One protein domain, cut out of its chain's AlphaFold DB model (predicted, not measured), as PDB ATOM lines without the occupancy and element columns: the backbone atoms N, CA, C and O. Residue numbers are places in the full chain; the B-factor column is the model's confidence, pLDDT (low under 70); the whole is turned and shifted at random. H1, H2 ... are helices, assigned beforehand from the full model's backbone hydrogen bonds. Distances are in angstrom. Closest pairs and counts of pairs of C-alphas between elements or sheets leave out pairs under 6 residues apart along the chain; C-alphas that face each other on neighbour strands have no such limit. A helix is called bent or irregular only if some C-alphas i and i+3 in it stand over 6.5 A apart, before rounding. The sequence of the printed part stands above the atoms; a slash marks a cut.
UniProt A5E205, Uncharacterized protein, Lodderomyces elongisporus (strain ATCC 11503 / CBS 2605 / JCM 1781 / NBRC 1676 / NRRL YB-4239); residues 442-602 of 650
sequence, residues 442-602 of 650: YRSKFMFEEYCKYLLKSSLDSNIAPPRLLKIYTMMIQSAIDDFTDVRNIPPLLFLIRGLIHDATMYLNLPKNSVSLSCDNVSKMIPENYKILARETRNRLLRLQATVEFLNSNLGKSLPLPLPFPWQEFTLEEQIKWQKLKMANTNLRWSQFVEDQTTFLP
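Overview. This is residues 442 to 602 of the 650 residues of an uncharacterized protein of Lodderomyces elongisporus (strain ATCC 11503 / CBS 2605 / JCM 1781 / NBRC 1676 / NRRL YB-4239) (UniProt A5E205). Two helices that run side by side in opposite directions, H2 and H3, make the core; H1 folds back on one side of H2, and H4 and H5 make a corner on the other side, with H5 meeting H2 by its first residues, 540 to 544, and running away from it at a slant. H6 lies crosswise beyond H3, on its side away from H2, and residues 518 to 523 stick out as the tip of a long loop. The printed part has 161 residues with six named helices, H1 to H6 in order, and no named strand; the class is all helix, with the helix packing part aligned and part crossed. The whole is compact, with a radius of gyration of the C-alphas of 16.1 A and spans of 45 by 45 by 29 A.

Along the chain. H1 is residues 443 to 457, 21.7 A long, and begins with C-alpha 443 at (-63.468, -27.692, 33.566). H2 is residues 469 to 483, 21.2 A. H3 is residues 487 to 507, 30.3 A, with a kink of 28 degrees near residue 494; it is irregular, but only just, with C-alphas 488 and 491 7.0 A apart. H4 is residues 528 to 536. H5 is residues 540 to 554, 21.0 A. H6 is residues 572 to 583 and ends with C-alpha 583 at (-59.110, -15.128, 48.966).

Arrangement. H2 is the hub, touching H1, H3 and H5. H2 and H3 form a helical hairpin at a shallow tilt of 0 degrees, opposite ways, the closest C-alphas being those of Ile 477 and Ile 497, 6.1 A. H1 and H2 are also a helical hairpin, at a shallow tilt of 33 degrees, only just short of steep; H1 touches H2 with residues 443 to 448 alone, closest at Ser 444 and Ala 480, C-alphas 4.9 A apart. Residues 540 to 544 of H5 touch residues 477 to 482 of H2 at a steep tilt of 47 degrees, with the closest C-alphas, Gln 478 and Arg 540, 6.1 A apart. H4 and H5 touch only at the corner, by Ala 534 and Leu 541, whose C-alphas are 5.3 A apart. H6 touches H1, about perpendicular at 87 degrees, with the C-alphas of Cys 452 and Lys 582 closest at 5.4 A. H3 and H6 are close but not clearly touching, with the C-alphas of Gly 499 and Trp 578 closest at 6.6 A. In H1, H2, H4, H5 and H6 every O i to N i+4 pair is within hydrogen-bond range; in H3, 15 of 17 are.

Size, cuts and confidence. The two C-alphas farthest apart, those of Cys 519 and Thr 586, are 48.3 A apart. The printed part has no cut. The links H1 to H2, H3 to H4 and H5 to H6 are long. The mean pLDDT of the printed part is 77.2; it is under 70 in residues 456 to 467, 514 to 525, 555 to 561 and 584 to 601.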
ATOM      1  N   TYR A 442     -66.359 -25.590  30.856       82.88
ATOM      2  CA  TYR A 442     -65.151 -24.970  31.434       82.88
ATOM      3  C   TYR A 442     -64.658 -25.721  32.673       82.88
ATOM      4  O   TYR A 442     -64.891 -25.327  33.815       82.88
ATOM      5  N   ARG A 443     -63.949 -26.830  32.474       87.44
ATOM      6  CA  ARG A 443     -63.468 -27.692  33.566       87.44
ATOM      7  C   ARG A 443     -62.471 -26.969  34.461       87.44
ATOM      8  O   ARG A 443     -62.500 -27.139  35.678       87.44
ATOM      9  N   SER A 444     -61.588 -26.165  33.876       87.38
ATOM     10  CA  SER A 444     -60.567 -25.407  34.597       87.38
ATOM     11  C   SER A 444     -61.157 -24.433  35.605       87.38
ATOM     12  O   SER A 444     -60.507 -24.161  36.611       87.38
ATOM     13  N   LYS A 445     -62.383 -23.950  35.359       85.44
ATOM     14  CA  LYS A 445     -63.104 -23.090  36.292       85.44
ATOM     15  C   LYS A 445     -63.391 -23.802  37.603       85.44
ATOM     16  O   LYS A 445     -62.884 -23.389  38.643       85.44
ATOM     17  N   PHE A 446     -64.090 -24.929  37.526       84.69
ATOM     18  CA  PHE A 446     -64.404 -25.751  38.693       84.69
ATOM     19  C   PHE A 446     -63.134 -26.230  39.403       84.69
ATOM     20  O   PHE A 446     -63.052 -26.218  40.627       84.69
ATOM     21  N   MET A 447     -62.096 -26.597  38.641       88.25
ATOM     22  CA  MET A 447     -60.815 -26.993  39.232       88.25
ATOM     23  C   MET A 447     -60.150 -25.868  40.027       88.25
ATOM     24  O   MET A 447     -59.533 -26.134  41.058       88.25
ATOM     25  N   PHE A 448     -60.233 -24.633  39.535       86.31
ATOM     26  CA  PHE A 448     -59.659 -23.478  40.209       86.31
ATOM     27  C   PHE A 448     -60.447 -23.101  41.465       86.31
ATOM     28  O   PHE A 448     -59.848 -22.858  42.506       86.31
ATOM     29  N   GLU A 449     -61.777 -23.139  41.402       83.31
ATOM     30  CA  GLU A 449     -62.642 -22.895  42.561       83.31
ATOM     31  C   GLU A 449     -62.364 -23.894  43.694       83.31
ATOM     32  O   GLU A 449     -62.200 -23.500  44.849       83.31
ATOM     33  N   GLU A 450     -62.219 -25.182  43.374       82.25
ATOM     34  CA  GLU A 450     -61.867 -26.209  44.362       82.25
ATOM     35  C   GLU A 450     -60.441 -26.049  44.906       82.25
ATOM     36  O   GLU A 450     -60.188 -26.310  46.084       82.25
ATOM     37  N   TYR A 451     -59.508 -25.566  44.084       84.69
ATOM     38  CA  TYR A 451     -58.162 -25.213  44.535       84.69
ATOM     39  C   TYR A 451     -58.168 -24.025  45.510       84.69
ATOM     40  O   TYR A 451     -57.500 -24.084  46.541       84.69
ATOM     41  N   CYS A 452     -58.955 -22.979  45.256       79.88
ATOM     42  CA  CYS A 452     -59.101 -21.862  46.193       79.88
ATOM     43  C   CYS A 452     -59.722 -22.312  47.520       79.88
ATOM     44  O   CYS A 452     -59.201 -21.982  48.583       79.88
ATOM     45  N   LYS A 453     -60.771 -23.147  47.474       77.44
ATOM     46  CA  LYS A 453     -61.365 -23.754  48.680       77.44
ATOM     47  C   LYS A 453     -60.351 -24.589  49.462       77.44
ATOM     48  O   LYS A 453     -60.393 -24.600  50.690       77.44
ATOM     49  N   TYR A 454     -59.452 -25.295  48.771       76.75
ATOM     50  CA  TYR A 454     -58.359 -26.022  49.414       76.75
ATOM     51  C   TYR A 454     -57.423 -25.080  50.165       76.75
ATOM     52  O   TYR A 454     -57.218 -25.284  51.357       76.75
ATOM     53  N   LEU A 455     -56.922 -24.038  49.498       73.06
ATOM     54  CA  LEU A 455     -55.999 -23.082  50.109       73.06
ATOM     55  C   LEU A 455     -56.589 -22.391  51.342       73.06
ATOM     56  O   LEU A 455     -55.867 -22.168  52.303       73.06
ATOM     57  N   LEU A 456     -57.892 -22.092  51.335       67.62
ATOM     58  CA  LEU A 456     -58.582 -21.494  52.485       67.62
ATOM     59  C   LEU A 456     -58.657 -22.431  53.701       67.62
ATOM     60  O   LEU A 456     -58.720 -21.961  54.831       67.62
ATOM     61  N   LYS A 457     -58.678 -23.750  53.483       66.81
ATOM     62  CA  LYS A 457     -58.759 -24.751  54.561       66.81
ATOM     63  C   LYS A 457     -57.403 -25.217  55.053       66.81
ATOM     64  O   LYS A 457     -57.274 -25.635  56.199       66.81
ATOM     65  N   SER A 458     -56.418 -25.243  54.169       62.44
ATOM     66  CA  SER A 458     -55.076 -25.660  54.511       62.44
ATOM     67  C   SER A 458     -54.300 -24.447  55.008       62.44
ATOM     68  O   SER A 458     -53.863 -23.631  54.197       62.44
ATOM     69  N   SER A 459     -54.075 -24.339  56.317       54.66
ATOM     70  CA  SER A 459     -52.974 -23.531  56.852       54.66
ATOM     71  C   SER A 459     -51.659 -24.180  56.400       54.66
ATOM     72  O   SER A 459     -51.064 -24.992  57.108       54.66
ATOM     73  N   LEU A 460     -51.271 -23.937  55.145       54.28
ATOM     74  CA  LEU A 460     -50.044 -24.436  54.517       54.28
ATOM     75  C   LEU A 460     -48.828 -23.694  55.094       54.28
ATOM     76  O   LEU A 460     -48.110 -23.024  54.362       54.28
ATOM     77  N   ASP A 461     -48.608 -23.826  56.400       49.53
ATOM     78  CA  ASP A 461     -47.396 -23.376  57.094       49.53
ATOM     79  C   ASP A 461     -46.329 -24.483  57.153       49.53
ATOM     80  O   ASP A 461     -45.225 -24.280  57.658       49.53
ATOM     81  N   SER A 462     -46.616 -25.686  56.638       48.03
ATOM     82  CA  SER A 462     -45.656 -26.788  56.667       48.03
ATOM     83  C   SER A 462     -44.636 -26.685  55.527       48.03
ATOM     84  O   SER A 462     -44.966 -26.764  54.345       48.03
ATOM     85  N   ASN A 463     -43.352 -26.628  55.896       47.12
ATOM     86  CA  ASN A 463     -42.178 -26.682  55.008       47.12
ATOM     87  C   ASN A 463     -42.070 -27.965  54.143       47.12
ATOM     88  O   ASN A 463     -41.073 -28.165  53.449       47.12
ATOM     89  N   ILE A 464     -43.063 -28.860  54.178       53.22
ATOM     90  CA  ILE A 464     -43.069 -30.137  53.462       53.22
ATOM     91  C   ILE A 464     -44.217 -30.128  52.453       53.22
ATOM     92  O   ILE A 464     -45.384 -30.305  52.798       53.22
ATOM     93  N   ALA A 465     -43.860 -29.949  51.181       59.47
ATOM     94  CA  ALA A 465     -44.792 -30.007  50.067       59.47
ATOM     95  C   ALA A 465     -45.421 -31.412  49.950       59.47
ATOM     96  O   ALA A 465     -44.689 -32.393  49.773       59.47
ATOM     97  N   PRO A 466     -46.758 -31.546  49.958       66.31
ATOM     98  CA  PRO A 466     -47.408 -32.841  49.800       66.31
ATOM     99  C   PRO A 466     -47.016 -33.518  48.468       66.31
ATOM    100  O   PRO A 466     -47.045 -32.864  47.415       66.31
ATOM    101  N   PRO A 467     -46.734 -34.839  48.440       60.16
ATOM    102  CA  PRO A 467     -46.069 -35.552  47.332       60.16
ATOM    103  C   PRO A 467     -46.854 -35.641  46.005       60.16
ATOM    104  O   PRO A 467     -46.497 -36.403  45.110       60.16
ATOM    105  N   ARG A 468     -47.955 -34.896  45.836       73.50
ATOM    106  CA  ARG A 468     -48.786 -34.885  44.615       73.50
ATOM    107  C   ARG A 468     -49.240 -33.517  44.151       73.50
ATOM    108  O   ARG A 468     -49.969 -33.429  43.158       73.50
ATOM    109  N   LEU A 469     -48.788 -32.466  44.814       83.75
ATOM    110  CA  LEU A 469     -49.191 -31.110  44.494       83.75
ATOM    111  C   LEU A 469     -48.756 -30.705  43.065       83.75
ATOM    112  O   LEU A 469     -49.525 -30.082  42.335       83.75
ATOM    113  N   LEU A 470     -47.623 -31.224  42.567       88.25
ATOM    114  CA  LEU A 470     -47.219 -31.096  41.156       88.25
ATOM    115  C   LEU A 470     -48.288 -31.626  40.191       88.25
ATOM    116  O   LEU A 470     -48.543 -31.048  39.129       88.25
ATOM    117  N   LYS A 471     -48.938 -32.743  40.537       88.75
ATOM    118  CA  LYS A 471     -49.946 -33.346  39.666       88.75
ATOM    119  C   LYS A 471     -51.214 -32.495  39.589       88.75
ATOM    120  O   LYS A 471     -51.808 -32.426  38.516       88.75
ATOM    121  N   ILE A 472     -51.575 -31.839  40.689       90.06
ATOM    122  CA  ILE A 472     -52.695 -30.896  40.768       90.06
ATOM    123  C   ILE A 472     -52.426 -29.695  39.855       90.06
ATOM    124  O   ILE A 472     -53.171 -29.496  38.893       90.06
ATOM    125  N   TYR A 473     -51.300 -28.995  40.040       92.12
ATOM    126  CA  TYR A 473     -50.943 -27.843  39.202       92.12
ATOM    127  C   TYR A 473     -50.872 -28.202  37.717       92.12
ATOM    128  O   TYR A 473     -51.430 -27.511  36.869       92.12
ATOM    129  N   THR A 474     -50.241 -29.329  37.377       92.56
ATOM    130  CA  THR A 474     -50.127 -29.753  35.972       92.56
ATOM    131  C   THR A 474     -51.475 -30.112  35.348       92.56
ATOM    132  O   THR A 474     -51.652 -29.907  34.148       92.56
ATOM    133  N   MET A 475     -52.437 -30.625  36.123       92.69
ATOM    134  CA  MET A 475     -53.795 -30.890  35.643       92.69
ATOM    135  C   MET A 475     -54.599 -29.610  35.438       92.69
ATOM    136  O   MET A 475     -55.266 -29.504  34.409       92.69
ATOM    137  N   MET A 476     -54.496 -28.650  36.358       92.44
ATOM    138  CA  MET A 476     -55.151 -27.347  36.237       92.44
ATOM    139  C   MET A 476     -54.617 -26.565  35.036       92.44
ATOM    140  O   MET A 476     -55.399 -26.147  34.189       92.44
ATOM    141  N   ILE A 477     -53.290 -26.467  34.898       94.00
ATOM    142  CA  ILE A 477     -52.632 -25.794  33.767       94.00
ATOM    143  C   ILE A 477     -53.044 -26.427  32.434       94.00
ATOM    144  O   ILE A 477     -53.350 -25.718  31.481       94.00
ATOM    145  N   GLN A 478     -53.059 -27.764  32.351       93.56
ATOM    146  CA  GLN A 478     -53.500 -28.456  31.137       93.56
ATOM    147  C   GLN A 478     -54.949 -28.123  30.792       93.56
ATOM    148  O   GLN A 478     -55.220 -27.790  29.647       93.56
ATOM    149  N   SER A 479     -55.847 -28.203  31.775       91.69
ATOM    150  CA  SER A 479     -57.277 -27.992  31.537       91.69
ATOM    151  C   SER A 479     -57.564 -26.538  31.163       91.69
ATOM    152  O   SER A 479     -58.309 -26.309  30.228       91.69
ATOM    153  N   ALA A 480     -56.897 -25.562  31.789       90.81
ATOM    154  CA  ALA A 480     -57.062 -24.148  31.444       90.81
ATOM    155  C   ALA A 480     -56.618 -23.831  30.005       90.81
ATOM    156  O   ALA A 480     -57.290 -23.088  29.302       90.81
ATOM    157  N   ILE A 481     -55.508 -24.418  29.545       90.94
ATOM    158  CA  ILE A 481     -55.029 -24.234  28.164       90.94
ATOM    159  C   ILE A 481     -55.942 -24.943  27.152       90.94
ATOM    160  O   ILE A 481     -56.085 -24.470  26.027       90.94
ATOM    161  N   ASP A 482     -56.515 -26.089  27.526       88.88
ATOM    162  CA  ASP A 482     -57.425 -26.841  26.660       88.88
ATOM    163  C   ASP A 482     -58.819 -26.168  26.585       88.88
ATOM    164  O   ASP A 482     -59.425 -26.175  25.516       88.88
ATOM    165  N   ASP A 483     -59.299 -25.557  27.677       86.31
ATOM    166  CA  ASP A 483     -60.614 -24.900  27.754       86.31
ATOM    167  C   ASP A 483     -60.608 -23.484  27.131       86.31
ATOM    168  O   ASP A 483     -61.594 -23.079  26.517       86.31
ATOM    169  N   PHE A 484     -59.499 -22.734  27.220       84.25
ATOM    170  CA  PHE A 484     -59.401 -21.354  26.715       84.25
ATOM    171  C   PHE A 484     -58.447 -21.234  25.522       84.25
ATOM    172  O   PHE A 484     -57.279 -20.872  25.659       84.25
ATOM    173  N   THR A 485     -58.960 -21.525  24.328       79.06
ATOM    174  CA  THR A 485     -58.173 -21.498  23.080       79.06
ATOM    175  C   THR A 485     -58.316 -20.213  22.259       79.06
ATOM    176  O   THR A 485     -57.518 -19.996  21.350       79.06
ATOM    177  N   ASP A 486     -59.282 -19.349  22.580       79.62
ATOM    178  CA  ASP A 486     -59.508 -18.074  21.884       79.62
ATOM    179  C   ASP A 486     -58.380 -17.058  22.157       79.62
ATOM    180  O   ASP A 486     -57.930 -16.910  23.296       79.62
ATOM    181  N   VAL A 487     -57.970 -16.312  21.123       76.38
ATOM    182  CA  VAL A 487     -56.994 -15.207  21.189       76.38
ATOM    183  C   VAL A 487     -57.325 -14.205  22.299       76.38
ATOM    184  O   VAL A 487     -56.437 -13.795  23.048       76.38
ATOM    185  N   ARG A 488     -58.601 -13.828  22.436       78.25
ATOM    186  CA  ARG A 488     -59.076 -12.835  23.419       78.25
ATOM    187  C   ARG A 488     -58.902 -13.313  24.857       78.25
ATOM    188  O   ARG A 488     -58.707 -12.507  25.761       78.25
ATOM    189  N   ASN A 489     -58.898 -14.629  25.049       85.50
ATOM    190  CA  ASN A 489     -58.726 -15.264  26.347       85.50
ATOM    191  C   ASN A 489     -57.245 -15.458  26.712       85.50
ATOM    192  O   ASN A 489     -56.947 -15.830  27.846       85.50
ATOM    193  N   ILE A 490     -56.300 -15.182  25.803       87.12
ATOM    194  CA  ILE A 490     -54.866 -15.377  26.062       87.12
ATOM    195  C   ILE A 490     -54.344 -14.476  27.194       87.12
ATOM    196  O   ILE A 490     -53.679 -15.016  28.077       87.12
ATOM    197  N   PRO A 491     -54.636 -13.161  27.263       87.94
ATOM    198  CA  PRO A 491     -54.195 -12.338  28.391       87.94
ATOM    199  C   PRO A 491     -54.688 -12.829  29.772       87.94
ATOM    200  O   PRO A 491     -53.838 -13.046  30.644       87.94
ATOM    201  N   PRO A 492     -55.998 -13.074  30.011       87.50
ATOM    202  CA  PRO A 492     -56.452 -13.593  31.303       87.50
ATOM    203  C   PRO A 492     -55.958 -15.024  31.572       87.50
ATOM    204  O   PRO A 492     -55.622 -15.349  32.714       87.50
ATOM    205  N   LEU A 493     -55.810 -15.863  30.539       89.94
ATOM    206  CA  LEU A 493     -55.190 -17.184  30.666       89.94
ATOM    207  C   LEU A 493     -53.727 -17.082  31.116       89.94
ATOM    208  O   LEU A 493     -53.307 -17.834  31.990       89.94
ATOM    209  N   LEU A 494     -52.941 -16.159  30.556       91.25
ATOM    210  CA  LEU A 494     -51.542 -15.967  30.944       91.25
ATOM    211  C   LEU A 494     -51.415 -15.553  32.404       91.25
ATOM    212  O   LEU A 494     -50.549 -16.084  33.096       91.25
ATOM    213  N   PHE A 495     -52.286 -14.660  32.878       91.19
ATOM    214  CA  PHE A 495     -52.340 -14.290  34.290       91.19
ATOM    215  C   PHE A 495     -52.631 -15.514  35.175       91.19
ATOM    216  O   PHE A 495     -51.876 -15.786  36.107       91.19
ATOM    217  N   LEU A 496     -53.651 -16.313  34.834       90.62
ATOM    218  CA  LEU A 496     -54.001 -17.535  35.568       90.62
ATOM    219  C   LEU A 496     -52.849 -18.553  35.587       90.62
ATOM    220  O   LEU A 496     -52.478 -19.063  36.642       90.62
ATOM    221  N   ILE A 497     -52.260 -18.854  34.426       93.19
ATOM    222  CA  ILE A 497     -51.183 -19.843  34.301       93.19
ATOM    223  C   ILE A 497     -49.922 -19.392  35.037       93.19
ATOM    224  O   ILE A 497     -49.313 -20.201  35.739       93.19
ATOM    225  N   ARG A 498     -49.531 -18.120  34.913       93.19
ATOM    226  CA  ARG A 498     -48.382 -17.568  35.644       93.19
ATOM    227  C   ARG A 498     -48.636 -17.563  37.157       93.19
ATOM    228  O   ARG A 498     -47.721 -17.910  37.897       93.19
ATOM    229  N   GLY A 499     -49.868 -17.311  37.610       90.88
ATOM    230  CA  GLY A 499     -50.261 -17.436  39.021       90.88
ATOM    231  C   GLY A 499     -50.143 -18.869  39.547       90.88
ATOM    232  O   GLY A 499     -49.560 -19.106  40.604       90.88
ATOM    233  N   LEU A 500     -50.583 -19.858  38.763       91.94
ATOM    234  CA  LEU A 500     -50.405 -21.275  39.104       91.94
ATOM    235  C   LEU A 500     -48.930 -21.701  39.109       91.94
ATOM    236  O   LEU A 500     -48.535 -22.517  39.937       91.94
ATOM    237  N   ILE A 501     -48.106 -21.169  38.201       92.56
ATOM    238  CA  ILE A 501     -46.653 -21.409  38.191       92.56
ATOM    239  C   ILE A 501     -45.992 -20.760  39.411       92.56
ATOM    240  O   ILE A 501     -45.104 -21.371  40.008       92.56
ATOM    241  N   HIS A 502     -46.416 -19.554  39.788       90.94
ATOM    242  CA  HIS A 502     -45.943 -18.848  40.975       90.94
ATOM    243  C   HIS A 502     -46.219 -19.667  42.241       90.94
ATOM    244  O   HIS A 502     -45.282 -20.012  42.962       90.94
ATOM    245  N   ASP A 503     -47.468 -20.082  42.446       89.06
ATOM    246  CA  ASP A 503     -47.850 -20.898  43.600       89.06
ATOM    247  C   ASP A 503     -47.154 -22.264  43.574       89.06
ATOM    248  O   ASP A 503     -46.603 -22.696  44.583       89.06
ATOM    249  N   ALA A 504     -47.070 -22.923  42.414       90.06
ATOM    250  CA  ALA A 504     -46.298 -24.156  42.280       90.06
ATOM    251  C   ALA A 504     -44.826 -23.960  42.662       90.06
ATOM    252  O   ALA A 504     -44.248 -24.829  43.305       90.06
ATOM    253  N   THR A 505     -44.223 -22.831  42.291       89.62
ATOM    254  CA  THR A 505     -42.827 -22.521  42.617       89.62
ATOM    255  C   THR A 505     -42.631 -22.344  44.118       89.62
ATOM    256  O   THR A 505     -41.669 -22.889  44.649       89.62
ATOM    257  N   MET A 506     -43.546 -21.646  44.793       86.69
ATOM    258  CA  MET A 506     -43.495 -21.438  46.243       86.69
ATOM    259  C   MET A 506     -43.763 -22.740  47.008       86.69
ATOM    260  O   MET A 506     -42.915 -23.197  47.766       86.69
ATOM    261  N   TYR A 507     -44.899 -23.394  46.755       84.44
ATOM    262  CA  TYR A 507     -45.333 -24.549  47.545       84.44
ATOM    263  C   TYR A 507     -44.558 -25.838  47.256       84.44
ATOM    264  O   TYR A 507     -44.514 -26.707  48.117       84.44
ATOM    265  N   LEU A 508     -43.976 -26.013  46.062       85.25
ATOM    266  CA  LEU A 508     -43.120 -27.173  45.750       85.25
ATOM    267  C   LEU A 508     -41.625 -26.869  45.913       85.25
ATOM    268  O   LEU A 508     -40.811 -27.750  45.636       85.25
ATOM    269  N   ASN A 509     -41.269 -25.636  46.295       87.19
ATOM    270  CA  ASN A 509     -39.896 -25.138  46.304       87.19
ATOM    271  C   ASN A 509     -39.170 -25.434  44.970       87.19
ATOM    272  O   ASN A 509     -38.159 -26.137  44.922       87.19
ATOM    273  N   LEU A 510     -39.747 -24.986  43.845       89.06
ATOM    274  CA  LEU A 510     -39.152 -25.231  42.526       89.06
ATOM    275  C   LEU A 510     -37.953 -24.297  42.293       89.06
ATOM    276  O   LEU A 510     -38.060 -23.091  42.524       89.06
ATOM    277  N   PRO A 511     -36.844 -24.796  41.723       88.25
ATOM    278  CA  PRO A 511     -35.665 -23.975  41.480       88.25
ATOM    279  C   PRO A 511     -35.928 -22.920  40.399       88.25
ATOM    280  O   PRO A 511     -36.329 -23.242  39.277       88.25
ATOM    281  N   LYS A 512     -35.634 -21.656  40.713       84.19
ATOM    282  CA  LYS A 512     -35.785 -20.516  39.789       84.19
ATOM    283  C   LYS A 512     -34.590 -20.318  38.853       84.19
ATOM    284  O   LYS A 512     -34.702 -19.624  37.848       84.19
ATOM    285  N   ASN A 513     -33.458 -20.962  39.145       79.38
ATOM    286  CA  ASN A 513     -32.200 -20.737  38.435       79.38
ATOM    287  C   ASN A 513     -32.349 -20.975  36.921       79.38
ATOM    288  O   ASN A 513     -32.763 -22.050  36.469       79.38
ATOM    289  N   SER A 514     -31.952 -19.987  36.125       62.97
ATOM    290  CA  SER A 514     -31.794 -20.105  34.681       62.97
ATOM    291  C   SER A 514     -30.458 -20.776  34.370       62.97
ATOM    292  O   SER A 514     -29.422 -20.141  34.212       62.97
ATOM    293  N   VAL A 515     -30.449 -22.103  34.271       50.94
ATOM    294  CA  VAL A 515     -29.234 -22.798  33.827       50.94
ATOM    295  C   VAL A 515     -29.039 -22.526  32.332       50.94
ATOM    296  O   VAL A 515     -29.842 -22.992  31.510       50.94
ATOM    297  N   SER A 516     -27.978 -21.792  31.979       44.31
ATOM    298  CA  SER A 516     -27.436 -21.772  30.620       44.31
ATOM    299  C   SER A 516     -26.969 -23.187  30.289       44.31
ATOM    300  O   SER A 516     -25.984 -23.701  30.815       44.31
ATOM    301  N   LEU A 517     -27.709 -23.864  29.416       40.47
ATOM    302  CA  LEU A 517     -27.132 -24.969  28.667       40.47
ATOM    303  C   LEU A 517     -26.121 -24.318  27.723       40.47
ATOM    304  O   LEU A 517     -26.509 -23.651  26.773       40.47
ATOM    305  N   SER A 518     -24.845 -24.420  28.081       37.16
ATOM    306  CA  SER A 518     -23.692 -23.877  27.366       37.16
ATOM    307  C   SER A 518     -23.834 -23.906  25.836       37.16
ATOM    308  O   SER A 518     -24.086 -24.972  25.265       37.16
ATOM    309  N   CYS A 519     -23.548 -22.746  25.231       35.59
ATOM    310  CA  CYS A 519     -23.384 -22.457  23.799       35.59
ATOM    311  C   CYS A 519     -24.681 -22.411  22.974       35.59
ATOM    312  O   CYS A 519     -25.102 -23.419  22.409       35.59
ATOM    313  N   ASP A 520     -25.315 -21.238  22.925       30.27
ATOM    314  CA  ASP A 520     -25.413 -20.395  21.717       30.27
ATOM    315  C   ASP A 520     -26.557 -19.383  21.907       30.27
ATOM    316  O   ASP A 520     -27.728 -19.750  21.971       30.27
ATOM    317  N   ASN A 521     -26.171 -18.108  21.997       35.03
ATOM    318  CA  ASN A 521     -26.970 -16.879  21.973       35.03
ATOM    319  C   ASN A 521     -28.097 -16.678  23.011       35.03
ATOM    320  O   ASN A 521     -28.949 -17.514  23.293       35.03
ATOM    321  N   VAL A 522     -28.106 -15.449  23.532       38.41
ATOM    322  CA  VAL A 522     -28.892 -14.838  24.621       38.41
ATOM    323  C   VAL A 522     -30.411 -14.747  24.332       38.41
ATOM    324  O   VAL A 522     -31.126 -13.917  24.885       38.41
ATOM    325  N   SER A 523     -30.988 -15.627  23.506       42.62
ATOM    326  CA  SER A 523     -32.436 -15.626  23.257       42.62
ATOM    327  C   SER A 523     -33.187 -16.276  24.436       42.62
ATOM    328  O   SER A 523     -33.493 -17.467  24.427       42.62
ATOM    329  N   LYS A 524     -33.454 -15.458  25.465       56.00
ATOM    330  CA  LYS A 524     -34.348 -15.674  26.623       56.00
ATOM    331  C   LYS A 524     -34.062 -16.951  27.426       56.00
ATOM    332  O   LYS A 524     -34.597 -18.026  27.165       56.00
ATOM    333  N   MET A 525     -33.251 -16.807  28.473       67.00
ATOM    334  CA  MET A 525     -33.039 -17.828  29.502       67.00
ATOM    335  C   MET A 525     -34.371 -18.268  30.139       67.00
ATOM    336  O   MET A 525     -34.959 -17.547  30.936       67.00
ATOM    337  N   ILE A 526     -34.845 -19.471  29.804       80.19
ATOM    338  CA  ILE A 526     -36.045 -20.058  30.420       80.19
ATOM    339  C   ILE A 526     -35.660 -20.679  31.782       80.19
ATOM    340  O   ILE A 526     -34.763 -21.540  31.809       80.19
ATOM    341  N   PRO A 527     -36.324 -20.301  32.892       88.25
ATOM    342  CA  PRO A 527     -36.004 -20.790  34.232       88.25
ATOM    343  C   PRO A 527     -36.395 -22.265  34.431       88.25
ATOM    344  O   PRO A 527     -37.231 -22.824  33.709       88.25
ATOM    345  N   GLU A 528     -35.742 -22.942  35.382       86.62
ATOM    346  CA  GLU A 528     -35.909 -24.390  35.578       86.62
ATOM    347  C   GLU A 528     -37.306 -24.769  36.103       86.62
ATOM    348  O   GLU A 528     -37.877 -25.746  35.618       86.62
ATOM    349  N   ASN A 529     -37.908 -23.975  36.994       90.19
ATOM    350  CA  ASN A 529     -39.289 -24.153  37.461       90.19
ATOM    351  C   ASN A 529     -40.288 -24.265  36.291       90.19
ATOM    352  O   ASN A 529     -41.084 -25.208  36.234       90.19
ATOM    353  N   TYR A 530     -40.183 -23.381  35.293       91.12
ATOM    354  CA  TYR A 530     -41.001 -23.447  34.087       91.12
ATOM    355  C   TYR A 530     -40.680 -24.692  33.259       91.12
ATOM    356  O   TYR A 530     -41.593 -25.396  32.831       91.12
ATOM    357  N   LYS A 531     -39.396 -25.028  33.060       88.75
ATOM    358  CA  LYS A 531     -38.991 -26.244  32.326       88.75
ATOM    359  C   LYS A 531     -39.553 -27.516  32.964       88.75
ATOM    360  O   LYS A 531     -39.904 -28.450  32.240       88.75
ATOM    361  N   ILE A 532     -39.609 -27.597  34.295       90.12
ATOM    362  CA  ILE A 532     -40.208 -28.722  35.032       90.12
ATOM    363  C   ILE A 532     -41.701 -28.830  34.691       90.12
ATOM    364  O   ILE A 532     -42.139 -29.858  34.167       90.12
ATOM    365  N   LEU A 533     -42.466 -27.753  34.877       91.50
ATOM    366  CA  LEU A 533     -43.907 -27.740  34.601       91.50
ATOM    367  C   LEU A 533     -44.220 -27.955  33.109       91.50
ATOM    368  O   LEU A 533     -45.147 -28.690  32.756       91.50
ATOM    369  N   ALA A 534     -43.422 -27.390  32.202       90.50
ATOM    370  CA  ALA A 534     -43.581 -27.553  30.757       90.50
ATOM    371  C   ALA A 534     -43.429 -29.016  30.307       90.50
ATOM    372  O   ALA A 534     -44.168 -29.484  29.435       90.50
ATOM    373  N   ARG A 535     -42.518 -29.774  30.937       87.75
ATOM    374  CA  ARG A 535     -42.354 -31.215  30.683       87.75
ATOM    375  C   ARG A 535     -43.553 -32.019  31.176       87.75
ATOM    376  O   ARG A 535     -44.063 -32.870  30.445       87.75
ATOM    377  N   GLU A 536     -44.045 -31.724  32.375       89.94
ATOM    378  CA  GLU A 536     -45.172 -32.454  32.964       89.94
ATOM    379  C   GLU A 536     -46.517 -32.148  32.289       89.94
ATOM    380  O   GLU A 536     -47.401 -33.009  32.221       89.94
ATOM    381  N   THR A 537     -46.660 -30.956  31.703       89.81
ATOM    382  CA  THR A 537     -47.881 -30.534  30.999       89.81
ATOM    383  C   THR A 537     -48.011 -31.094  29.576       89.81
ATOM    384  O   THR A 537     -49.003 -30.809  28.907       89.81
ATOM    385  N   ARG A 538     -47.106 -31.971  29.109       85.50
ATOM    386  CA  ARG A 538     -47.200 -32.678  27.807       85.50
ATOM    387  C   ARG A 538     -47.377 -31.730  26.608       85.50
ATOM    388  O   ARG A 538     -48.291 -31.902  25.801       85.50
ATOM    389  N   ASN A 539     -46.494 -30.742  26.476       85.94
ATOM    390  CA  ASN A 539     -46.479 -29.726  25.409       85.94
ATOM    391  C   ASN A 539     -47.576 -28.648  25.479       85.94
ATOM    392  O   ASN A 539     -47.617 -27.815  24.582       85.94
ATOM    393  N   ARG A 540     -48.451 -28.619  26.495       90.75
ATOM    394  CA  ARG A 540     -49.518 -27.595  26.575       90.75
ATOM    395  C   ARG A 540     -48.944 -26.222  26.900       90.75
ATOM    396  O   ARG A 540     -49.210 -25.275  26.173       90.75
ATOM    397  N   LEU A 541     -48.047 -26.142  27.883       91.62
ATOM    398  CA  LEU A 541     -47.299 -24.908  28.146       91.62
ATOM    399  C   LEU A 541     -46.422 -24.488  26.963       91.62
ATOM    400  O   LEU A 541     -46.316 -23.301  26.684       91.62
ATOM    401  N   LEU A 542     -45.854 -25.450  26.229       89.69
ATOM    402  CA  LEU A 542     -45.088 -25.165  25.015       89.69
ATOM    403  C   LEU A 542     -45.976 -24.601  23.892       89.69
ATOM    404  O   LEU A 542     -45.546 -23.707  23.172       89.69
ATOM    405  N   ARG A 543     -47.211 -25.105  23.750       90.12
ATOM    406  CA  ARG A 543     -48.214 -24.544  22.834       90.12
ATOM    407  C   ARG A 543     -48.533 -23.106  23.230       90.12
ATOM    408  O   ARG A 543     -48.460 -22.244  22.373       90.12
ATOM    409  N   LEU A 544     -48.805 -22.849  24.512       91.19
ATOM    410  CA  LEU A 544     -49.070 -21.497  25.012       91.19
ATOM    411  C   LEU A 544     -47.880 -20.557  24.766       91.19
ATOM    412  O   LEU A 544     -48.077 -19.445  24.294       91.19
ATOM    413  N   GLN A 545     -46.648 -21.012  25.013       90.94
ATOM    414  CA  GLN A 545     -45.438 -20.265  24.660       90.94
ATOM    415  C   GLN A 545     -45.406 -19.918  23.167       90.94
ATOM    416  O   GLN A 545     -45.177 -18.764  22.827       90.94
ATOM    417  N   ALA A 546     -45.637 -20.896  22.288       88.94
ATOM    418  CA  ALA A 546     -45.641 -20.674  20.846       88.94
ATOM    419  C   ALA A 546     -46.746 -19.694  20.423       88.94
ATOM    420  O   ALA A 546     -46.500 -18.836  19.582       88.94
ATOM    421  N   THR A 547     -47.929 -19.776  21.041       89.12
ATOM    422  CA  THR A 547     -49.018 -18.815  20.838       89.12
ATOM    423  C   THR A 547     -48.581 -17.404  21.222       89.12
ATOM    424  O   THR A 547     -48.762 -16.484  20.436       89.12
ATOM    425  N   VAL A 548     -47.952 -17.212  22.384       89.44
ATOM    426  CA  VAL A 548     -47.462 -15.887  22.808       89.44
ATOM    427  C   VAL A 548     -46.347 -15.373  21.897       89.44
ATOM    428  O   VAL A 548     -46.376 -14.208  21.511       89.44
ATOM    429  N   GLU A 549     -45.383 -16.220  21.516       88.69
ATOM    430  CA  GLU A 549     -44.326 -15.858  20.556       88.69
ATOM    431  C   GLU A 549     -44.926 -15.407  19.216       88.69
ATOM    432  O   GLU A 549     -44.517 -14.381  18.674       88.69
ATOM    433  N   PHE A 550     -45.931 -16.130  18.719       87.88
ATOM    434  CA  PHE A 550     -46.652 -15.797  17.496       87.88
ATOM    435  C   PHE A 550     -47.400 -14.460  17.605       87.88
ATOM    436  O   PHE A 550     -47.215 -13.585  16.762       87.88
ATOM    437  N   LEU A 551     -48.205 -14.272  18.657       86.44
ATOM    438  CA  LEU A 551     -48.988 -13.047  18.848       86.44
ATOM    439  C   LEU A 551     -48.077 -11.829  19.029       86.44
ATOM    440  O   LEU A 551     -48.301 -10.809  18.392       86.44
ATOM    441  N   ASN A 552     -47.001 -11.940  19.811       86.75
ATOM    442  CA  ASN A 552     -46.044 -10.843  19.976       86.75
ATOM    443  C   ASN A 552     -45.309 -10.495  18.672       86.75
ATOM    444  O   ASN A 552     -44.959  -9.337  18.473       86.75
ATOM    445  N   SER A 553     -45.086 -11.470  17.786       83.94
ATOM    446  CA  SER A 553     -44.413 -11.235  16.500       83.94
ATOM    447  C   SER A 553     -45.345 -10.624  15.445       83.94
ATOM    448  O   SER A 553     -44.890  -9.816  14.641       83.94
ATOM    449  N   ASN A 554     -46.636 -10.981  15.455       78.88
ATOM    450  CA  ASN A 554     -47.588 -10.608  14.397       78.88
ATOM    451  C   ASN A 554     -48.587  -9.510  14.794       78.88
ATOM    452  O   ASN A 554     -48.962  -8.697  13.956       78.88
ATOM    453  N   LEU A 555     -48.993  -9.444  16.064       68.94
ATOM    454  CA  LEU A 555     -49.887  -8.410  16.612       68.94
ATOM    455  C   LEU A 555     -49.128  -7.327  17.392       68.94
ATOM    456  O   LEU A 555     -49.731  -6.354  17.843       68.94
ATOM    457  N   GLY A 556     -47.806  -7.459  17.545       55.34
ATOM    458  CA  GLY A 556     -46.962  -6.507  18.276       55.34
ATOM    459  C   GLY A 556     -46.943  -5.084  17.701       55.34
ATOM    460  O   GLY A 556     -46.422  -4.187  18.350       55.34
ATOM    461  N   LYS A 557     -47.524  -4.858  16.513       53.09
ATOM    462  CA  LYS A 557     -47.714  -3.520  15.927       53.09
ATOM    463  C   LYS A 557     -49.043  -2.849  16.317       53.09
ATOM    464  O   LYS A 557     -49.163  -1.645  16.138       53.09
ATOM    465  N   SER A 558     -50.025  -3.597  16.830       56.41
ATOM    466  CA  SER A 558     -51.375  -3.101  17.163       56.41
ATOM    467  C   SER A 558     -51.716  -3.153  18.659       56.41
ATOM    468  O   SER A 558     -52.746  -2.624  19.066       56.41
ATOM    469  N   LEU A 559     -50.886  -3.798  19.486       58.34
ATOM    470  CA  LEU A 559     -51.012  -3.821  20.948       58.34
ATOM    471  C   LEU A 559     -50.005  -2.838  21.577       58.34
ATOM    472  O   LEU A 559     -48.841  -2.858  21.183       58.34
ATOM    473  N   PRO A 560     -50.401  -2.026  22.575       56.38
ATOM    474  CA  PRO A 560     -49.521  -1.022  23.185       56.38
ATOM    475  C   PRO A 560     -48.328  -1.626  23.949       56.38
ATOM    476  O   PRO A 560     -47.318  -0.953  24.124       56.38
ATOM    477  N   LEU A 561     -48.420  -2.890  24.388       67.75
ATOM    478  CA  LEU A 561     -47.346  -3.627  25.064       67.75
ATOM    479  C   LEU A 561     -47.355  -5.112  24.650       67.75
ATOM    480  O   LEU A 561     -48.433  -5.688  24.469       67.75
ATOM    481  N   PRO A 562     -46.179  -5.762  24.533       79.31
ATOM    482  CA  PRO A 562     -46.093  -7.189  24.245       79.31
ATOM    483  C   PRO A 562     -46.676  -8.016  25.397       79.31
ATOM    484  O   PRO A 562     -46.490  -7.699  26.573       79.31
ATOM    485  N   LEU A 563     -47.342  -9.121  25.062       84.69
ATOM    486  CA  LEU A 563     -47.885 -10.047  26.052       84.69
ATOM    487  C   LEU A 563     -46.748 -10.681  26.872       84.69
ATOM    488  O   LEU A 563     -45.736 -11.099  26.288       84.69
ATOM    489  N   PRO A 564     -46.912 -10.813  28.204       88.19
ATOM    490  CA  PRO A 564     -45.901 -11.420  29.055       88.19
ATOM    491  C   PRO A 564     -45.728 -12.900  28.716       88.19
ATOM    492  O   PRO A 564     -46.687 -13.616  28.410       88.19
ATOM    493  N   PHE A 565     -44.495 -13.392  28.811       89.06
ATOM    494  CA  PHE A 565     -44.243 -14.813  28.596       89.06
ATOM    495  C   PHE A 565     -44.746 -15.653  29.781       89.06
ATOM    496  O   PHE A 565     -44.660 -15.210  30.926       89.06
ATOM    497  N   PRO A 566     -45.182 -16.907  29.556       88.56
ATOM    498  CA  PRO A 566     -45.662 -17.782  30.630       88.56
ATOM    499  C   PRO A 566     -44.654 -18.058  31.760       88.56
ATOM    500  O   PRO A 566     -45.055 -18.492  32.833       88.56
ATOM    501  N   TRP A 567     -43.354 -17.867  31.518       86.56
ATOM    502  CA  TRP A 567     -42.287 -18.048  32.514       86.56
ATOM    503  C   TRP A 567     -41.808 -16.742  33.151       86.56
ATOM    504  O   TRP A 567     -40.898 -16.778  33.975       86.56
ATOM    505  N   GLN A 568     -42.360 -15.598  32.743       88.25
ATOM    506  CA  GLN A 568     -42.016 -14.313  33.331       88.25
ATOM    507  C   GLN A 568     -42.552 -14.254  34.762       88.25
ATOM    508  O   GLN A 568     -43.724 -14.571  35.000       88.25
ATOM    509  N   GLU A 569     -41.691 -13.853  35.698       84.56
ATOM    510  CA  GLU A 569     -42.052 -13.756  37.108       84.56
ATOM    511  C   GLU A 569     -43.218 -12.789  37.321       84.56
ATOM    512  O   GLU A 569     -43.467 -11.880  36.528       84.56
ATOM    513  N   PHE A 570     -43.974 -13.052  38.378       85.19
ATOM    514  CA  PHE A 570     -45.101 -12.238  38.801       85.19
ATOM    515  C   PHE A 570     -44.602 -10.934  39.419       85.19
ATOM    516  O   PHE A 570     -43.809 -10.978  40.362       85.19
ATOM    517  N   THR A 571     -45.083  -9.795  38.919       88.88
ATOM    518  CA  THR A 571     -44.814  -8.497  39.557       88.88
ATOM    519  C   THR A 571     -45.513  -8.422  40.915       88.88
ATOM    520  O   THR A 571     -46.471  -9.153  41.167       88.88
ATOM    521  N   LEU A 572     -45.067  -7.531  41.806       88.19
ATOM    522  CA  LEU A 572     -45.682  -7.369  43.131       88.19
ATOM    523  C   LEU A 572     -47.190  -7.060  43.032       88.19
ATOM    524  O   LEU A 572     -47.997  -7.626  43.766       88.19
ATOM    525  N   GLU A 573     -47.586  -6.227  42.069       89.25
ATOM    526  CA  GLU A 573     -48.992  -5.908  41.797       89.25
ATOM    527  C   GLU A 573     -49.794  -7.141  41.358       89.25
ATOM    528  O   GLU A 573     -50.906  -7.377  41.842       89.25
ATOM    529  N   GLU A 574     -49.225  -7.967  40.473       89.25
ATOM    530  CA  GLU A 574     -49.838  -9.223  40.036       89.25
ATOM    531  C   GLU A 574     -49.956 -10.224  41.188       89.25
ATOM    532  O   GLU A 574     -50.978 -10.901  41.295       89.25
ATOM    533  N   GLN A 575     -48.962 -10.283  42.082       88.25
ATOM    534  CA  GLN A 575     -49.008 -11.111  43.289       88.25
ATOM    535  C   GLN A 575     -50.150 -10.675  44.207       88.25
ATOM    536  O   GLN A 575     -50.945 -11.517  44.620       88.25
ATOM    537  N   ILE A 576     -50.293  -9.374  44.475       88.06
ATOM    538  CA  ILE A 576     -51.394  -8.842  45.294       88.06
ATOM    539  C   ILE A 576     -52.743  -9.168  44.643       88.06
ATOM    540  O   ILE A 576     -53.657  -9.657  45.310       88.06
ATOM    541  N   LYS A 577     -52.872  -8.945  43.329       88.44
ATOM    542  CA  LYS A 577     -54.091  -9.265  42.572       88.44
ATOM    543  C   LYS A 577     -54.425 -10.757  42.638       88.44
ATOM    544  O   LYS A 577     -55.589 -11.121  42.792       88.44
ATOM    545  N   TRP A 578     -53.415 -11.614  42.549       88.06
ATOM    546  CA  TRP A 578     -53.558 -13.061  42.633       88.06
ATOM    547  C   TRP A 578     -53.959 -13.536  44.025       88.06
ATOM    548  O   TRP A 578     -54.868 -14.353  44.144       88.06
ATOM    549  N   GLN A 579     -53.360 -12.986  45.082       85.25
ATOM    550  CA  GLN A 579     -53.760 -13.297  46.455       85.25
ATOM    551  C   GLN A 579     -55.209 -12.878  46.723       85.25
ATOM    552  O   GLN A 579     -55.992 -13.684  47.220       85.25
ATOM    553  N   LYS A 580     -55.607 -11.672  46.292       84.25
ATOM    554  CA  LYS A 580     -57.007 -11.219  46.365       84.25
ATOM    555  C   LYS A 580     -57.950 -12.177  45.637       84.25
ATOM    556  O   LYS A 580     -58.979 -12.551  46.184       84.25
ATOM    557  N   LEU A 581     -57.580 -12.613  44.433       82.19
ATOM    558  CA  LEU A 581     -58.375 -13.550  43.639       82.19
ATOM    559  C   LEU A 581     -58.520 -14.923  44.317       82.19
ATOM    560  O   LEU A 581     -59.592 -15.514  44.246       82.19
ATOM    561  N   LYS A 582     -57.487 -15.412  45.012       82.06
ATOM    562  CA  LYS A 582     -57.564 -16.663  45.786       82.06
ATOM    563  C   LYS A 582     -58.427 -16.536  47.045       82.06
ATOM    564  O   LYS A 582     -59.118 -17.488  47.392       82.06
ATOM    565  N   MET A 583     -58.388 -15.379  47.711       75.44
ATOM    566  CA  MET A 583     -59.110 -15.128  48.966       75.44
ATOM    567  C   MET A 583     -60.578 -14.745  48.777       75.44
ATOM    568  O   MET A 583     -61.380 -14.978  49.675       75.44
ATOM    569  N   ALA A 584     -60.954 -14.183  47.627       65.44
ATOM    570  CA  ALA A 584     -62.279 -13.599  47.427       65.44
ATOM    571  C   ALA A 584     -63.457 -14.594  47.492       65.44
ATOM    572  O   ALA A 584     -64.591 -14.136  47.418       65.44
ATOM    573  N   ASN A 585     -63.227 -15.913  47.621       56.09
ATOM    574  CA  ASN A 585     -64.230 -16.993  47.728       56.09
ATOM    575  C   ASN A 585     -65.484 -16.800  46.853       56.09
ATOM    576  O   ASN A 585     -66.607 -17.118  47.239       56.09
ATOM    577  N   THR A 586     -65.303 -16.213  45.679       48.75
ATOM    578  CA  THR A 586     -66.386 -15.808  44.797       48.75
ATOM    579  C   THR A 586     -65.961 -16.114  43.388       48.75
ATOM    580  O   THR A 586     -64.768 -16.068  43.070       48.75
ATOM    581  N   ASN A 587     -66.961 -16.468  42.578       49.78
ATOM    582  CA  ASN A 587     -66.887 -16.562  41.133       49.78
ATOM    583  C   ASN A 587     -65.793 -15.621  40.638       49.78
ATOM    584  O   ASN A 587     -65.969 -14.398  40.683       49.78
ATOM    585  N   LEU A 588     -64.671 -16.186  40.168       52.91
ATOM    586  CA  LEU A 588     -63.787 -15.458  39.266       52.91
ATOM    587  C   LEU A 588     -64.729 -14.699  38.330       52.91
ATOM    588  O   LEU A 588     -65.752 -15.266  37.920       52.91
ATOM    589  N   ARG A 589     -64.446 -13.438  38.003       54.12
ATOM    590  CA  ARG A 589     -65.117 -12.809  36.865       54.12
ATOM    591  C   ARG A 589     -64.648 -13.559  35.616       54.12
ATOM    592  O   ARG A 589     -63.850 -13.060  34.838       54.12
ATOM    593  N   TRP A 590     -65.130 -14.794  35.460       62.84
ATOM    594  CA  TRP A 590     -65.066 -15.629  34.280       62.84
ATOM    595  C   TRP A 590     -65.749 -14.904  33.125       62.84
ATOM    596  O   TRP A 590     -65.452 -15.215  31.990       62.84
ATOM    597  N   SER A 591     -66.529 -13.854  33.414       56.72
ATOM    598  CA  SER A 591     -66.942 -12.820  32.467       56.72
ATOM    599  C   SER A 591     -65.789 -12.117  31.733       56.72
ATOM    600  O   SER A 591     -66.039 -11.475  30.722       56.72
ATOM    601  N   GLN A 592     -64.539 -12.214  32.205       62.88
ATOM    602  CA  GLN A 592     -63.352 -11.788  31.446       62.88
ATOM    603  C   GLN A 592     -62.963 -12.779  30.342       62.88
ATOM    604  O   GLN A 592     -62.210 -12.414  29.443       62.88
ATOM    605  N   PHE A 593     -63.440 -14.023  30.417       63.31
ATOM    606  CA  PHE A 593     -63.291 -15.010  29.360       63.31
ATOM    607  C   PHE A 593     -64.517 -14.928  28.452       63.31
ATOM    608  O   PHE A 593     -65.655 -15.011  28.906       63.31
ATOM    609  N   VAL A 594     -64.284 -14.746  27.157       64.75
ATOM    610  CA  VAL A 594     -65.360 -14.696  26.166       64.75
ATOM    611  C   VAL A 594     -65.875 -16.117  25.940       64.75
ATOM    612  O   VAL A 594     -65.085 -17.004  25.607       64.75
ATOM    613  N   GLU A 595     -67.179 -16.326  26.155       60.91
ATOM    614  CA  GLU A 595     -67.780 -17.665  26.203       60.91
ATOM    615  C   GLU A 595     -68.197 -18.235  24.841       60.91
ATOM    616  O   GLU A 595     -68.308 -19.453  24.730       60.91
ATOM    617  N   ASP A 596     -68.383 -17.397  23.817       56.62
ATOM    618  CA  ASP A 596     -68.735 -17.828  22.461       56.62
ATOM    619  C   ASP A 596     -68.221 -16.821  21.416       56.62
ATOM    620  O   ASP A 596     -68.600 -15.651  21.443       56.62
ATOM    621  N   GLN A 597     -67.325 -17.280  20.525       53.84
ATOM    622  CA  GLN A 597     -67.073 -16.839  19.134       53.84
ATOM    623  C   GLN A 597     -65.709 -17.367  18.643       53.84
ATOM    624  O   GLN A 597     -64.765 -17.507  19.411       53.84
ATOM    625  N   THR A 598     -65.595 -17.666  17.349       54.34
ATOM    626  CA  THR A 598     -64.465 -18.380  16.736       54.34
ATOM    627  C   THR A 598     -63.416 -17.437  16.141       54.34
ATOM    628  O   THR A 598     -63.245 -17.389  14.923       54.34
ATOM    629  N   THR A 599     -62.670 -16.698  16.963       57.09
ATOM    630  CA  THR A 599     -61.395 -16.124  16.493       57.09
ATOM    631  C   THR A 599     -60.346 -17.229  16.470       57.09
ATOM    632  O   THR A 599     -59.713 -17.541  17.481       57.09
ATOM    633  N   PHE A 600     -60.214 -17.888  15.316       60.81
ATOM    634  CA  PHE A 600     -59.294 -19.005  15.148       60.81
ATOM    635  C   PHE A 600     -57.844 -18.520  15.175       60.81
ATOM    636  O   PHE A 600     -57.388 -17.790  14.298       60.81
ATOM    637  N   LEU A 601     -57.095 -18.985  16.174       68.88
ATOM    638  CA  LEU A 601     -55.641 -18.968  16.119       68.88
ATOM    639  C   LEU A 601     -55.169 -19.811  14.916       68.88
ATOM    640  O   LEU A 601     -55.639 -20.946  14.765       68.88
ATOM    641  N   PRO A 602     -54.212 -19.333  14.101       80.38
ATOM    642  CA  PRO A 602     -53.677 -20.100  12.981       80.38
ATOM    643  C   PRO A 602     -52.863 -21.292  13.505       80.38
ATOM    644  O   PRO A 602     -51.670 -21.204  13.807       80.38
TER     645      PRO A 602